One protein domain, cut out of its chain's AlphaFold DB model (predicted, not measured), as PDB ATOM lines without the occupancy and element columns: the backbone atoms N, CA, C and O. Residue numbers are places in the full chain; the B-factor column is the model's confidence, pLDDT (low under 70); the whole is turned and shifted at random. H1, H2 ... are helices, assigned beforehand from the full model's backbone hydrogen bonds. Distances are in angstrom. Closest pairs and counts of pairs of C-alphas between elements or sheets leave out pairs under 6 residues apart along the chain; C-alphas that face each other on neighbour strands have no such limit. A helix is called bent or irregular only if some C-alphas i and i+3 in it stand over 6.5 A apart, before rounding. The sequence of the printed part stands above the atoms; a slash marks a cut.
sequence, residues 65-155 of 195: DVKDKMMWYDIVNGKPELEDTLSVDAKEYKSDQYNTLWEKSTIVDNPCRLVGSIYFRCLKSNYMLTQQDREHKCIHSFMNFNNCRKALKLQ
ATOM      1  N   ASP A  65     129.558 121.850 134.925       91.81
ATOM      2  CA  ASP A  65     128.932 123.100 135.337       91.81
ATOM      3  C   ASP A  65     129.975 124.086 135.884       91.81
ATOM      4  O   ASP A  65     130.980 123.701 136.492       91.81
ATOM      5  N   VAL A  66     129.743 125.379 135.656       90.56
ATOM      6  CA  VAL A  66     130.704 126.433 135.998       90.56
ATOM      7  C   VAL A  66     130.983 126.448 137.501       90.56
ATOM      8  O   VAL A  66     132.133 126.643 137.897       90.56
ATOM      9  N   LYS A  67     129.971 126.183 138.336       89.56
ATOM     10  CA  LYS A  67     130.129 126.126 139.794       89.56
ATOM     11  C   LYS A  67     131.108 125.026 140.203       89.56
ATOM     12  O   LYS A  67     132.078 125.297 140.914       89.56
ATOM     13  N   ASP A  68     130.890 123.810 139.712       90.69
ATOM     14  CA  ASP A  68     131.734 122.654 140.025       90.69
ATOM     15  C   ASP A  68     133.143 122.832 139.456       90.69
ATOM     16  O   ASP A  68     134.136 122.468 140.091       90.69
ATOM     17  N   LYS A  69     133.247 123.474 138.287       92.00
ATOM     18  CA  LYS A  69     134.526 123.813 137.665       92.00
ATOM     19  C   LYS A  69     135.349 124.752 138.525       92.00
ATOM     20  O   LYS A  69     136.543 124.512 138.681       92.00
ATOM     21  N   MET A  70     134.733 125.795 139.078       91.94
ATOM     22  CA  MET A  70     135.425 126.747 139.948       91.94
ATOM     23  C   MET A  70     135.830 126.094 141.269       91.94
ATOM     24  O   MET A  70     136.988 126.191 141.659       91.94
ATOM     25  N   MET A  71     134.938 125.321 141.896       93.31
ATOM     26  CA  MET A  71     135.279 124.591 143.120       93.31
ATOM     27  C   MET A  71     136.440 123.615 142.908       93.31
ATOM     28  O   MET A  71     137.377 123.571 143.708       93.31
ATOM     29  N   TRP A  72     136.419 122.848 141.816       95.19
ATOM     30  CA  TRP A  72     137.511 121.936 141.489       95.19
ATOM     31  C   TRP A  72     138.801 122.684 141.130       95.19
ATOM     32  O   TRP A  72     139.895 122.276 141.528       95.19
ATOM     33  N   TYR A  73     138.682 123.816 140.434       94.94
ATOM     34  CA  TYR A  73     139.809 124.695 140.148       94.94
ATOM     35  C   TYR A  73     140.465 125.213 141.432       94.94
ATOM     36  O   TYR A  73     141.692 125.196 141.514       94.94
ATOM     37  N   ASP A  74     139.703 125.599 142.453       94.94
ATOM     38  CA  ASP A  74     140.263 126.064 143.726       94.94
ATOM     39  C   ASP A  74     141.061 124.970 144.437       94.94
ATOM     40  O   ASP A  74     142.161 125.211 144.941       94.94
ATOM     41  N   ILE A  75     140.543 123.741 144.430       95.38
ATOM     42  CA  ILE A  75     141.214 122.577 145.018       95.38
ATOM     43  C   ILE A  75     142.540 122.312 144.289       95.38
ATOM     44  O   ILE A  75     143.594 122.156 144.917       95.38
ATOM     45  N   VAL A  76     142.507 122.289 142.957       94.44
ATOM     46  CA  VAL A  76     143.641 121.857 142.133       94.44
ATOM     47  C   VAL A  76     144.665 122.970 141.898       94.44
ATOM     48  O   VAL A  76     145.870 122.719 141.969       94.44
ATOM     49  N   ASN A  77     144.227 124.183 141.575       92.25
ATOM     50  CA  ASN A  77     145.061 125.314 141.148       92.25
ATOM     51  C   ASN A  77     145.033 126.486 142.135       92.25
ATOM     52  O   ASN A  77     146.079 127.080 142.386       92.25
ATOM     53  N   GLY A  78     143.854 126.815 142.663       93.00
ATOM     54  CA  GLY A  78     143.623 127.999 143.489       93.00
ATOM     55  C   GLY A  78     143.870 127.774 144.978       93.00
ATOM     56  O   GLY A  78     144.722 126.983 145.387       93.00
ATOM     57  N   LYS A  79     143.131 128.491 145.816       94.31
ATOM     58  CA  LYS A  79     143.077 128.284 147.263       94.31
ATOM     59  C   LYS A  79     141.596 128.203 147.627       94.31
ATOM     60  O   LYS A  79     140.890 129.168 147.370       94.31
ATOM     61  N   PRO A  80     141.103 127.073 148.163       94.94
ATOM     62  CA  PRO A  80     139.713 126.989 148.595       94.94
ATOM     63  C   PRO A  80     139.483 127.961 149.750       94.94
ATOM     64  O   PRO A  80     140.097 127.797 150.803       94.94
ATOM     65  N   GLU A  81     138.641 128.971 149.562       92.31
ATOM     66  CA  GLU A  81     138.377 130.015 150.557       92.31
ATOM     67  C   GLU A  81     136.874 130.242 150.760       92.31
ATOM     68  O   GLU A  81     136.036 129.819 149.960       92.31
ATOM     69  N   LEU A  82     136.542 130.883 151.883       94.31
ATOM     70  CA  LEU A  82     135.187 131.276 152.257       94.31
ATOM     71  C   LEU A  82     135.164 132.803 152.350       94.31
ATOM     72  O   LEU A  82     135.788 133.373 153.252       94.31
ATOM     73  N   GLU A  83     134.486 133.440 151.402       94.00
ATOM     74  CA  GLU A  83     134.443 134.889 151.233       94.00
ATOM     75  C   GLU A  83     133.620 135.548 152.337       94.00
ATOM     76  O   GLU A  83     132.565 135.048 152.729       94.00
ATOM     77  N   ASP A  84     134.057 136.718 152.801       93.75
ATOM     78  CA  ASP A  84     133.371 137.434 153.879       93.75
ATOM     79  C   ASP A  84     132.039 138.069 153.474       93.75
ATOM     80  O   ASP A  84     131.235 138.395 154.341       93.75
ATOM     81  N   THR A  85     131.760 138.152 152.171       95.25
ATOM     82  CA  THR A  85     130.465 138.583 151.629       95.25
ATOM     83  C   THR A  85     129.351 137.556 151.833       95.25
ATOM     84  O   THR A  85     128.178 137.886 151.673       95.25
ATOM     85  N   LEU A  86     129.695 136.299 152.130       94.38
ATOM     86  CA  LEU A  86     128.724 135.229 152.337       94.38
ATOM     87  C   LEU A  86     128.127 135.289 153.745       94.38
ATOM     88  O   LEU A  86     128.821 135.589 154.720       94.38
ATOM     89  N   SER A  87     126.849 134.920 153.858       96.12
ATOM     90  CA  SER A  87     126.237 134.657 155.160       96.12
ATOM     91  C   SER A  87     126.941 133.494 155.860       96.12
ATOM     92  O   SER A  87     127.583 132.654 155.226       96.12
ATOM     93  N   VAL A  88     126.795 133.428 157.180       94.75
ATOM     94  CA  VAL A  88     127.351 132.347 158.003       94.75
ATOM     95  C   VAL A  88     126.935 130.966 157.480       94.75
ATOM     96  O   VAL A  88     127.801 130.124 157.240       94.75
ATOM     97  N   ASP A  89     125.646 130.777 157.198       95.69
ATOM     98  CA  ASP A  89     125.109 129.515 156.677       95.69
ATOM     99  C   ASP A  89     125.678 129.177 155.289       95.69
ATOM    100  O   ASP A  89     125.986 128.025 154.986       95.69
ATOM    101  N   ALA A  90     125.879 130.189 154.437       95.88
ATOM    102  CA  ALA A  90     126.485 129.996 153.124       95.88
ATOM    103  C   ALA A  90     127.973 129.614 153.226       95.88
ATOM    104  O   ALA A  90     128.444 128.789 152.437       95.88
ATOM    105  N   LYS A  91     128.711 130.160 154.205       96.00
ATOM    106  CA  LYS A  91     130.099 129.754 154.495       96.00
ATOM    107  C   LYS A  91     130.160 128.304 154.974       96.00
ATOM    108  O   LYS A  91     131.007 127.550 154.493       96.00
ATOM    109  N   GLU A  92     129.260 127.910 155.872       95.25
ATOM    110  CA  GLU A  92     129.156 126.528 156.351       95.25
ATOM    111  C   GLU A  92     128.890 125.570 155.188       95.25
ATOM    112  O   GLU A  92     129.688 124.662 154.939       95.25
ATOM    113  N   TYR A  93     127.862 125.860 154.387       96.00
ATOM    114  CA  TYR A  93     127.508 125.061 153.219       96.00
ATOM    115  C   TYR A  93     128.661 124.951 152.212       96.00
ATOM    116  O   TYR A  93     128.982 123.853 151.756       96.00
ATOM    117  N   LYS A  94     129.340 126.059 151.880       95.75
ATOM    118  CA  LYS A  94     130.491 126.038 150.960       95.75
ATOM    119  C   LYS A  94     131.643 125.188 151.514       95.75
ATOM    120  O   LYS A  94     132.262 124.435 150.761       95.75
ATOM    121  N   SER A  95     131.904 125.256 152.821       95.88
ATOM    122  CA  SER A  95     132.928 124.428 153.472       95.88
ATOM    123  C   SER A  95     132.595 122.929 153.414       95.88
ATOM    124  O   SER A  95     133.473 122.112 153.120       95.88
ATOM    125  N   ASP A  96     131.320 122.572 153.581       96.00
ATOM    126  CA  ASP A  96     130.832 121.197 153.478       96.00
ATOM    127  C   ASP A  96     130.886 120.659 152.051       96.00
ATOM    128  O   ASP A  96     131.228 119.491 151.845       96.00
ATOM    129  N   GLN A  97     130.607 121.507 151.059       95.62
ATOM    130  CA  GLN A  97     130.767 121.155 149.652       95.62
ATOM    131  C   GLN A  97     132.232 120.855 149.319       95.62
ATOM    132  O   GLN A  97     132.508 119.825 148.707       95.62
ATOM    133  N   TYR A  98     133.183 121.685 149.767       96.19
ATOM    134  CA  TYR A  98     134.608 121.396 149.570       96.19
ATOM    135  C   TYR A  98     135.033 120.093 150.247       96.19
ATOM    136  O   TYR A  98     135.736 119.294 149.627       96.19
ATOM    137  N   ASN A  99     134.606 119.858 151.491       94.50
ATOM    138  CA  ASN A  99     134.964 118.632 152.196       94.50
ATOM    139  C   ASN A  99     134.367 117.403 151.493       94.50
ATOM    140  O   ASN A  99     135.089 116.464 151.178       94.50
ATOM    141  N   THR A 100     133.078 117.442 151.150       95.06
ATOM    142  CA  THR A 100     132.396 116.354 150.434       95.06
ATOM    143  C   THR A 100     133.043 116.071 149.079       95.06
ATOM    144  O   THR A 100     133.267 114.912 148.729       95.06
ATOM    145  N   LEU A 101     133.365 117.120 148.316       94.12
ATOM    146  CA  LEU A 101     134.045 116.990 147.032       94.12
ATOM    147  C   LEU A 101     135.421 116.344 147.224       94.12
ATOM    148  O   LEU A 101     135.720 115.350 146.574       94.12
ATOM    149  N   TRP A 102     136.216 116.828 148.178       95.00
ATOM    150  CA  TRP A 102     137.532 116.269 148.482       95.00
ATOM    151  C   TRP A 102     137.481 114.788 148.879       95.00
ATOM    152  O   TRP A 102     138.281 113.987 148.392       95.00
ATOM    153  N   GLU A 103     136.538 114.411 149.744       92.81
ATOM    154  CA  GLU A 103     136.321 113.025 150.172       92.81
ATOM    155  C   GLU A 103     135.925 112.102 149.023       92.81
ATOM    156  O   GLU A 103     136.439 110.990 148.946       92.81
ATOM    157  N   LYS A 104     135.092 112.572 148.093       93.06
ATOM    158  CA  LYS A 104     134.726 111.801 146.898       93.06
ATOM    159  C   LYS A 104     135.850 111.734 145.863       93.06
ATOM    160  O   LYS A 104     135.936 110.759 145.122       93.06
ATOM    161  N   SER A 105     136.718 112.742 145.805       92.19
ATOM    162  CA  SER A 105     137.822 112.809 144.840       92.19
ATOM    163  C   SER A 105     139.066 112.025 145.256       92.19
ATOM    164  O   SER A 105     139.970 111.851 144.438       92.19
ATOM    165  N   THR A 106     139.169 111.584 146.513       91.75
ATOM    166  CA  THR A 106     140.394 110.973 147.040       91.75
ATOM    167  C   THR A 106     140.127 109.709 147.848       91.75
ATOM    168  O   THR A 106     139.303 109.684 148.756       91.75
ATOM    169  N   ILE A 107     140.887 108.656 147.546       91.25
ATOM    170  CA  ILE A 107     140.922 107.418 148.333       91.25
ATOM    171  C   ILE A 107     141.982 107.496 149.440       91.25
ATOM    172  O   ILE A 107     142.802 108.417 149.459       91.25
ATOM    173  N   VAL A 108     141.977 106.519 150.351       89.12
ATOM    174  CA  VAL A 108     142.922 106.434 151.481       89.12
ATOM    175  C   VAL A 108     144.380 106.414 151.008       89.12
ATOM    176  O   VAL A 108     145.219 107.069 151.618       89.12
ATOM    177  N   ASP A 109     144.653 105.770 149.873       90.38
ATOM    178  CA  ASP A 109     146.007 105.643 149.316       90.38
ATOM    179  C   ASP A 109     146.501 106.903 148.587       90.38
ATOM    180  O   ASP A 109     147.652 106.966 148.150       90.38
ATOM    181  N   ASN A 110     145.655 107.929 148.417       91.94
ATOM    182  CA  ASN A 110     146.089 109.161 147.769       91.94
ATOM    183  C   ASN A 110     147.046 109.930 148.704       91.94
ATOM    184  O   ASN A 110     146.644 110.299 149.811       91.94
ATOM    185  N   PRO A 111     148.270 110.273 148.262       92.31
ATOM    186  CA  PRO A 111     149.271 110.911 149.120       92.31
ATOM    187  C   PRO A 111     148.828 112.280 149.652       92.31
ATOM    188  O   PRO A 111     149.269 112.709 150.716       92.31
ATOM    189  N   CYS A 112     147.926 112.969 148.947       95.19
ATOM    190  CA  CYS A 112     147.412 114.261 149.382       95.19
ATOM    191  C   CYS A 112     146.199 114.151 150.304       95.19
ATOM    192  O   CYS A 112     145.834 115.163 150.903       95.19
ATOM    193  N   ARG A 113     145.590 112.964 150.453       95.00
ATOM    194  CA  ARG A 113     144.344 112.747 151.207       95.00
ATOM    195  C   ARG A 113     144.409 113.371 152.593       95.00
ATOM    196  O   ARG A 113     143.575 114.210 152.921       95.00
ATOM    197  N   LEU A 114     145.419 112.990 153.374       94.69
ATOM    198  CA  LEU A 114     145.581 113.427 154.758       94.69
ATOM    199  C   LEU A 114     145.759 114.947 154.858       94.69
ATOM    200  O   LEU A 114     145.009 115.610 155.571       94.69
ATOM    201  N   VAL A 115     146.722 115.502 154.117       95.50
ATOM    202  CA  VAL A 115     147.038 116.939 154.170       95.50
ATOM    203  C   VAL A 115     145.879 117.804 153.673       95.50
ATOM    204  O   VAL A 115     145.604 118.847 154.262       95.50
ATOM    205  N   GLY A 116     145.146 117.350 152.651       95.81
ATOM    206  CA  GLY A 116     143.936 118.015 152.174       95.81
ATOM    207  C   GLY A 116     142.814 117.967 153.208       95.81
ATOM    208  O   GLY A 116     142.247 119.003 153.541       95.81
ATOM    209  N   SER A 117     142.544 116.801 153.801       95.94
ATOM    210  CA  SER A 117     141.489 116.656 154.814       95.94
ATOM    211  C   SER A 117     141.748 117.508 156.059       95.94
ATOM    212  O   SER A 117     140.806 118.050 156.634       95.94
ATOM    213  N   ILE A 118     143.011 117.681 156.465       96.12
ATOM    214  CA  ILE A 118     143.379 118.596 157.558       96.12
ATOM    215  C   ILE A 118     143.035 120.047 157.185       96.12
ATOM    216  O   ILE A 118     142.472 120.771 158.006       96.12
ATOM    217  N   TYR A 119     143.332 120.469 155.952       97.31
ATOM    218  CA  TYR A 119     143.007 121.815 155.479       97.31
ATOM    219  C   TYR A 119     141.492 122.064 155.402       97.31
ATOM    220  O   TYR A 119     141.006 123.044 155.965       97.31
ATOM    221  N   PHE A 120     140.729 121.160 154.783       96.88
ATOM    222  CA  PHE A 120     139.271 121.309 154.674       96.88
ATOM    223  C   PHE A 120     138.573 121.245 156.034       96.88
ATOM    224  O   PHE A 120     137.644 122.012 156.283       96.88
ATOM    225  N   ARG A 121     139.077 120.427 156.966       95.94
ATOM    226  CA  ARG A 121     138.626 120.455 158.362       95.94
ATOM    227  C   ARG A 121     138.914 121.803 159.022       95.94
ATOM    228  O   ARG A 121     138.051 122.312 159.724       95.94
ATOM    229  N   CYS A 122     140.081 122.405 158.778       96.38
ATOM    230  CA  CYS A 122     140.402 123.734 159.304       96.38
ATOM    231  C   CYS A 122     139.422 124.804 158.800       96.38
ATOM    232  O   CYS A 122     138.940 125.603 159.605       96.38
ATOM    233  N   LEU A 123     139.074 124.784 157.505       95.44
ATOM    234  CA  LEU A 123     138.057 125.676 156.937       95.44
ATOM    235  C   LEU A 123     136.693 125.471 157.605       95.44
ATOM    236  O   LEU A 123     136.089 126.444 158.053       95.44
ATOM    237  N   LYS A 124     136.254 124.213 157.731       95.38
ATOM    238  CA  LYS A 124     134.976 123.856 158.360       95.38
ATOM    239  C   LYS A 124     134.915 124.235 159.839       95.38
ATOM    240  O   LYS A 124     133.887 124.702 160.296       95.38
ATOM    241  N   SER A 125     135.993 124.084 160.606       96.12
ATOM    242  CA  SER A 125     136.002 124.460 162.030       96.12
ATOM    243  C   SER A 125     136.077 125.971 162.266       96.12
ATOM    244  O   SER A 125     135.777 126.428 163.363       96.12
ATOM    245  N   ASN A 126     136.488 126.751 161.265       95.56
ATOM    246  CA  ASN A 126     136.711 128.192 161.392       95.56
ATOM    247  C   ASN A 126     135.849 129.005 160.412       95.56
ATOM    248  O   ASN A 126     136.234 130.116 160.051       95.56
ATOM    249  N   TYR A 127     134.707 128.477 159.957       94.88
ATOM    250  CA  TYR A 127     133.835 129.135 158.971       94.88
ATOM    251  C   TYR A 127     133.289 130.495 159.448       94.88
ATOM    252  O   TYR A 127     133.192 131.424 158.646       94.88
ATOM    253  N   MET A 128     133.056 130.640 160.758       94.44
ATOM    254  CA  MET A 128     132.586 131.872 161.413       94.44
ATOM    255  C   MET A 128     133.584 133.035 161.382       94.44
ATOM    256  O   MET A 128     133.197 134.181 161.595       94.44
ATOM    257  N   LEU A 129     134.871 132.756 161.161       94.12
ATOM    258  CA  LEU A 129     135.910 133.784 161.170       94.12
ATOM    259  C   LEU A 129     135.918 134.594 159.867       94.12
ATOM    260  O   LEU A 129     135.406 134.149 158.829       94.12
ATOM    261  N   THR A 130     136.561 135.761 159.930       94.38
ATOM    262  CA  THR A 130     136.935 136.540 158.744       94.38
ATOM    263  C   THR A 130     137.954 135.769 157.902       94.38
ATOM    264  O   THR A 130     138.641 134.867 158.395       94.38
ATOM    265  N   GLN A 131     138.072 136.107 156.621       93.44
ATOM    266  CA  GLN A 131     139.037 135.491 155.713       93.44
ATOM    267  C   GLN A 131     140.477 135.636 156.231       93.44
ATOM    268  O   GLN A 131     141.223 134.656 156.219       93.44
ATOM    269  N   GLN A 132     140.835 136.811 156.758       94.44
ATOM    270  CA  GLN A 132     142.177 137.099 157.271       94.44
ATOM    271  C   GLN A 132     142.523 136.254 158.509       94.44
ATOM    272  O   GLN A 132     143.579 135.621 158.561       94.44
ATOM    273  N   ASP A 133     141.614 136.168 159.485       95.44
ATOM    274  CA  ASP A 133     141.839 135.368 160.696       95.44
ATOM    275  C   ASP A 133     141.883 133.867 160.386       95.44
ATOM    276  O   ASP A 133     142.675 133.107 160.958       95.44
ATOM    277  N   ARG A 134     141.034 133.424 159.451       94.94
ATOM    278  CA  ARG A 134     141.001 132.041 158.968       94.94
ATOM    279  C   ARG A 134     142.293 131.682 158.243       94.94
ATOM    280  O   ARG A 134     142.801 130.576 158.426       94.94
ATOM    281  N   GLU A 135     142.835 132.599 157.445       93.62
ATOM    282  CA  GLU A 135     144.106 132.404 156.759       93.62
ATOM    283  C   GLU A 135     145.241 132.190 157.757       93.62
ATOM    284  O   GLU A 135     145.916 131.167 157.666       93.62
ATOM    285  N   HIS A 136     145.396 133.056 158.761       94.75
ATOM    286  CA  HIS A 136     146.430 132.878 159.787       94.75
ATOM    287  C   HIS A 136     146.360 131.512 160.487       94.75
ATOM    288  O   HIS A 136     147.395 130.916 160.781       94.75
ATOM    289  N   LYS A 137     145.154 130.975 160.709       95.62
ATOM    290  CA  LYS A 137     144.967 129.649 161.321       95.62
ATOM    291  C   LYS A 137     145.229 128.487 160.362       95.62
ATOM    292  O   LYS A 137     145.832 127.494 160.760       95.62
ATOM    293  N   CYS A 138     144.763 128.580 159.117       95.81
ATOM    294  CA  CYS A 138     144.759 127.452 158.179       95.81
ATOM    295  C   CYS A 138     145.932 127.453 157.185       95.81
ATOM    296  O   CYS A 138     146.093 126.479 156.444       95.81
ATOM    297  N   ILE A 139     146.766 128.500 157.162       95.56
ATOM    298  CA  ILE A 139     147.846 128.659 156.177       95.56
ATOM    299  C   ILE A 139     148.853 127.508 156.205       95.56
ATOM    300  O   ILE A 139     149.236 127.007 155.151       95.56
ATOM    301  N   HIS A 140     149.239 127.027 157.387       95.75
ATOM    302  CA  HIS A 140     150.207 125.934 157.496       95.75
ATOM    303  C   HIS A 140     149.655 124.628 156.897       95.75
ATOM    304  O   HIS A 140     150.328 123.944 156.123       95.75
ATOM    305  N   SER A 141     148.386 124.311 157.174       96.44
ATOM    306  CA  SER A 141     147.692 123.171 156.564       96.44
ATOM    307  C   SER A 141     147.559 123.337 155.049       96.44
ATOM    308  O   SER A 141     147.788 122.382 154.304       96.44
ATOM    309  N   PHE A 142     147.258 124.554 154.581       96.94
ATOM    310  CA  PHE A 142     147.193 124.859 153.155       96.94
ATOM    311  C   PHE A 142     148.543 124.674 152.463       96.94
ATOM    312  O   PHE A 142     148.587 124.096 151.384       96.94
ATOM    313  N   MET A 143     149.647 125.126 153.061       97.12
ATOM    314  CA  MET A 143     150.983 124.973 152.481       97.12
ATOM    315  C   MET A 143     151.334 123.498 152.265       97.12
ATOM    316  O   MET A 143     151.790 123.133 151.181       97.12
ATOM    317  N   ASN A 144     151.036 122.633 153.236       96.50
ATOM    318  CA  ASN A 144     151.257 121.189 153.109       96.50
ATOM    319  C   ASN A 144     150.395 120.566 152.004       96.50
ATOM    320  O   ASN A 144     150.898 119.816 151.163       96.50
ATOM    321  N   PHE A 145     149.112 120.930 151.953       97.38
ATOM    322  CA  PHE A 145     148.221 120.525 150.867       97.38
ATOM    323  C   PHE A 145     148.728 121.015 149.496       97.38
ATOM    324  O   PHE A 145     148.788 120.247 148.531       97.38
ATOM    325  N   ASN A 146     149.171 122.272 149.421       97.12
ATOM    326  CA  ASN A 146     149.665 122.911 148.208       97.12
ATOM    327  C   ASN A 146     150.951 122.261 147.684       97.12
ATOM    328  O   ASN A 146     151.108 122.065 146.479       97.12
ATOM    329  N   ASN A 147     151.860 121.891 148.581       96.88
ATOM    330  CA  ASN A 147     153.080 121.183 148.216       96.88
ATOM    331  C   ASN A 147     152.754 119.808 147.624       96.88
ATOM    332  O   ASN A 147     153.278 119.457 146.565       96.88
ATOM    333  N   CYS A 148     151.817 119.077 148.232       96.38
ATOM    334  CA  CYS A 148     151.403 117.774 147.722       96.38
ATOM    335  C   CYS A 148     150.744 117.862 146.336       96.38
ATOM    336  O   CYS A 148     151.140 117.149 145.412       96.38
ATOM    337  N   ARG A 149     149.792 118.783 146.127       95.31
ATOM    338  CA  ARG A 149     149.145 118.931 144.806       95.31
ATOM    339  C   ARG A 149     150.121 119.377 143.713       95.31
ATOM    340  O   ARG A 149     149.993 118.943 142.570       95.31
ATOM    341  N   LYS A 150     151.117 120.212 144.044       96.00
ATOM    342  CA  LYS A 150     152.188 120.592 143.106       96.00
ATOM    343  C   LYS A 150     153.038 119.379 142.727       96.00
ATOM    344  O   LYS A 150     153.317 119.196 141.544       96.00
ATOM    345  N   ALA A 151     153.383 118.531 143.697       96.25
ATOM    346  CA  ALA A 151     154.114 117.292 143.443       96.25
ATOM    347  C   ALA A 151     153.331 116.340 142.522       96.25
ATOM    348  O   ALA A 151     153.903 115.830 141.561       96.25
ATOM    349  N   LEU A 152     152.017 116.175 142.730       95.00
ATOM    350  CA  LEU A 152     151.172 115.357 141.849       95.00
ATOM    351  C   LEU A 152     151.147 115.873 140.404       95.00
ATOM    352  O   LEU A 152     151.256 115.086 139.463       95.00
ATOM    353  N   LYS A 153     151.052 117.191 140.201       94.88
ATOM    354  CA  LYS A 153     151.112 117.774 138.851       94.88
ATOM    355  C   LYS A 153     152.470 117.578 138.195       94.88
ATOM    356  O   LYS A 153     152.539 117.265 137.008       94.88
ATOM    357  N   LEU A 154     153.547 117.738 138.961       96.06
ATOM    358  CA  LEU A 154     154.896 117.493 138.465       96.06
ATOM    359  C   LEU A 154     155.070 116.023 138.061       96.06
ATOM    360  O   LEU A 154     155.619 115.737 136.999       96.06
ATOM    361  N   GLN A 155     154.543 115.096 138.864       96.06
ATOM    362  CA  GLN A 155     154.528 113.671 138.550       96.06
ATOM    363  C   GLN A 155     153.732 113.388 137.270       96.06
ATOM    364  O   GLN A 155     154.219 112.670 136.401       96.06
TER     365      GLN A 155
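AT A GLANCE: This is residues 65 to 155 of the 195 residues of an uncharacterized protein of Plasmodium ovale curtisi (UniProt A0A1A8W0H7). Three helices, H2, H3 and H4, run up and down with H3 between the other two, and the short H1 touches none of them: it stands steeply to H2 and about perpendicular to H4, with its end at Val 76 coming near H4 at the open side between H2 and H4. The long link after H1 runs back through that side. The printed part has 91 residues, all helix in class, in order H1 to H4 with no named strand; it is compact, with a radius of gyration of the C-alphas of 12.6 A and spans of 38 by 31 by 20 A.

IN THESE COORDINATES: H1 is residues 66 to 76, from C-alpha 66 at (130.704, 126.433, 135.998). H2 is 88 to 105, 25.8 A; H3 is 113 to 125, 18.0 A. H4 is 131 to 155, 31.8 A, ending at (154.528, 113.671, 138.550); it is irregular, C-alphas 137 and 140 being 7.5 A apart, with a kink of 68 degrees near residue 138.

HOW THE PARTS SIT: H2 and H3 touch as a hairpin, closest at the C-alphas of Ser 95 and Lys 124, 5.3 A, a shallow tilt of 11 degrees, opposite ways. H3 and H4, also a hairpin, touch at Tyr 119 and Ser 141, their closest C-alphas, 5.0 A. H2 and H4 are apart. H1 is close but not clearly touching H2, C-alphas of Met 71 and Tyr 98 closest at 7.2 A. Every O i to N i+4 pair is within hydrogen-bond range in H1, H2 and H3, and 19 of 21 in H4.

THE WHOLE: The C-alphas of Ser 87 and Gln 155 are farthest apart, 38.9 A. The printed part has no cut, and no printed residue is under 70 in pLDDT.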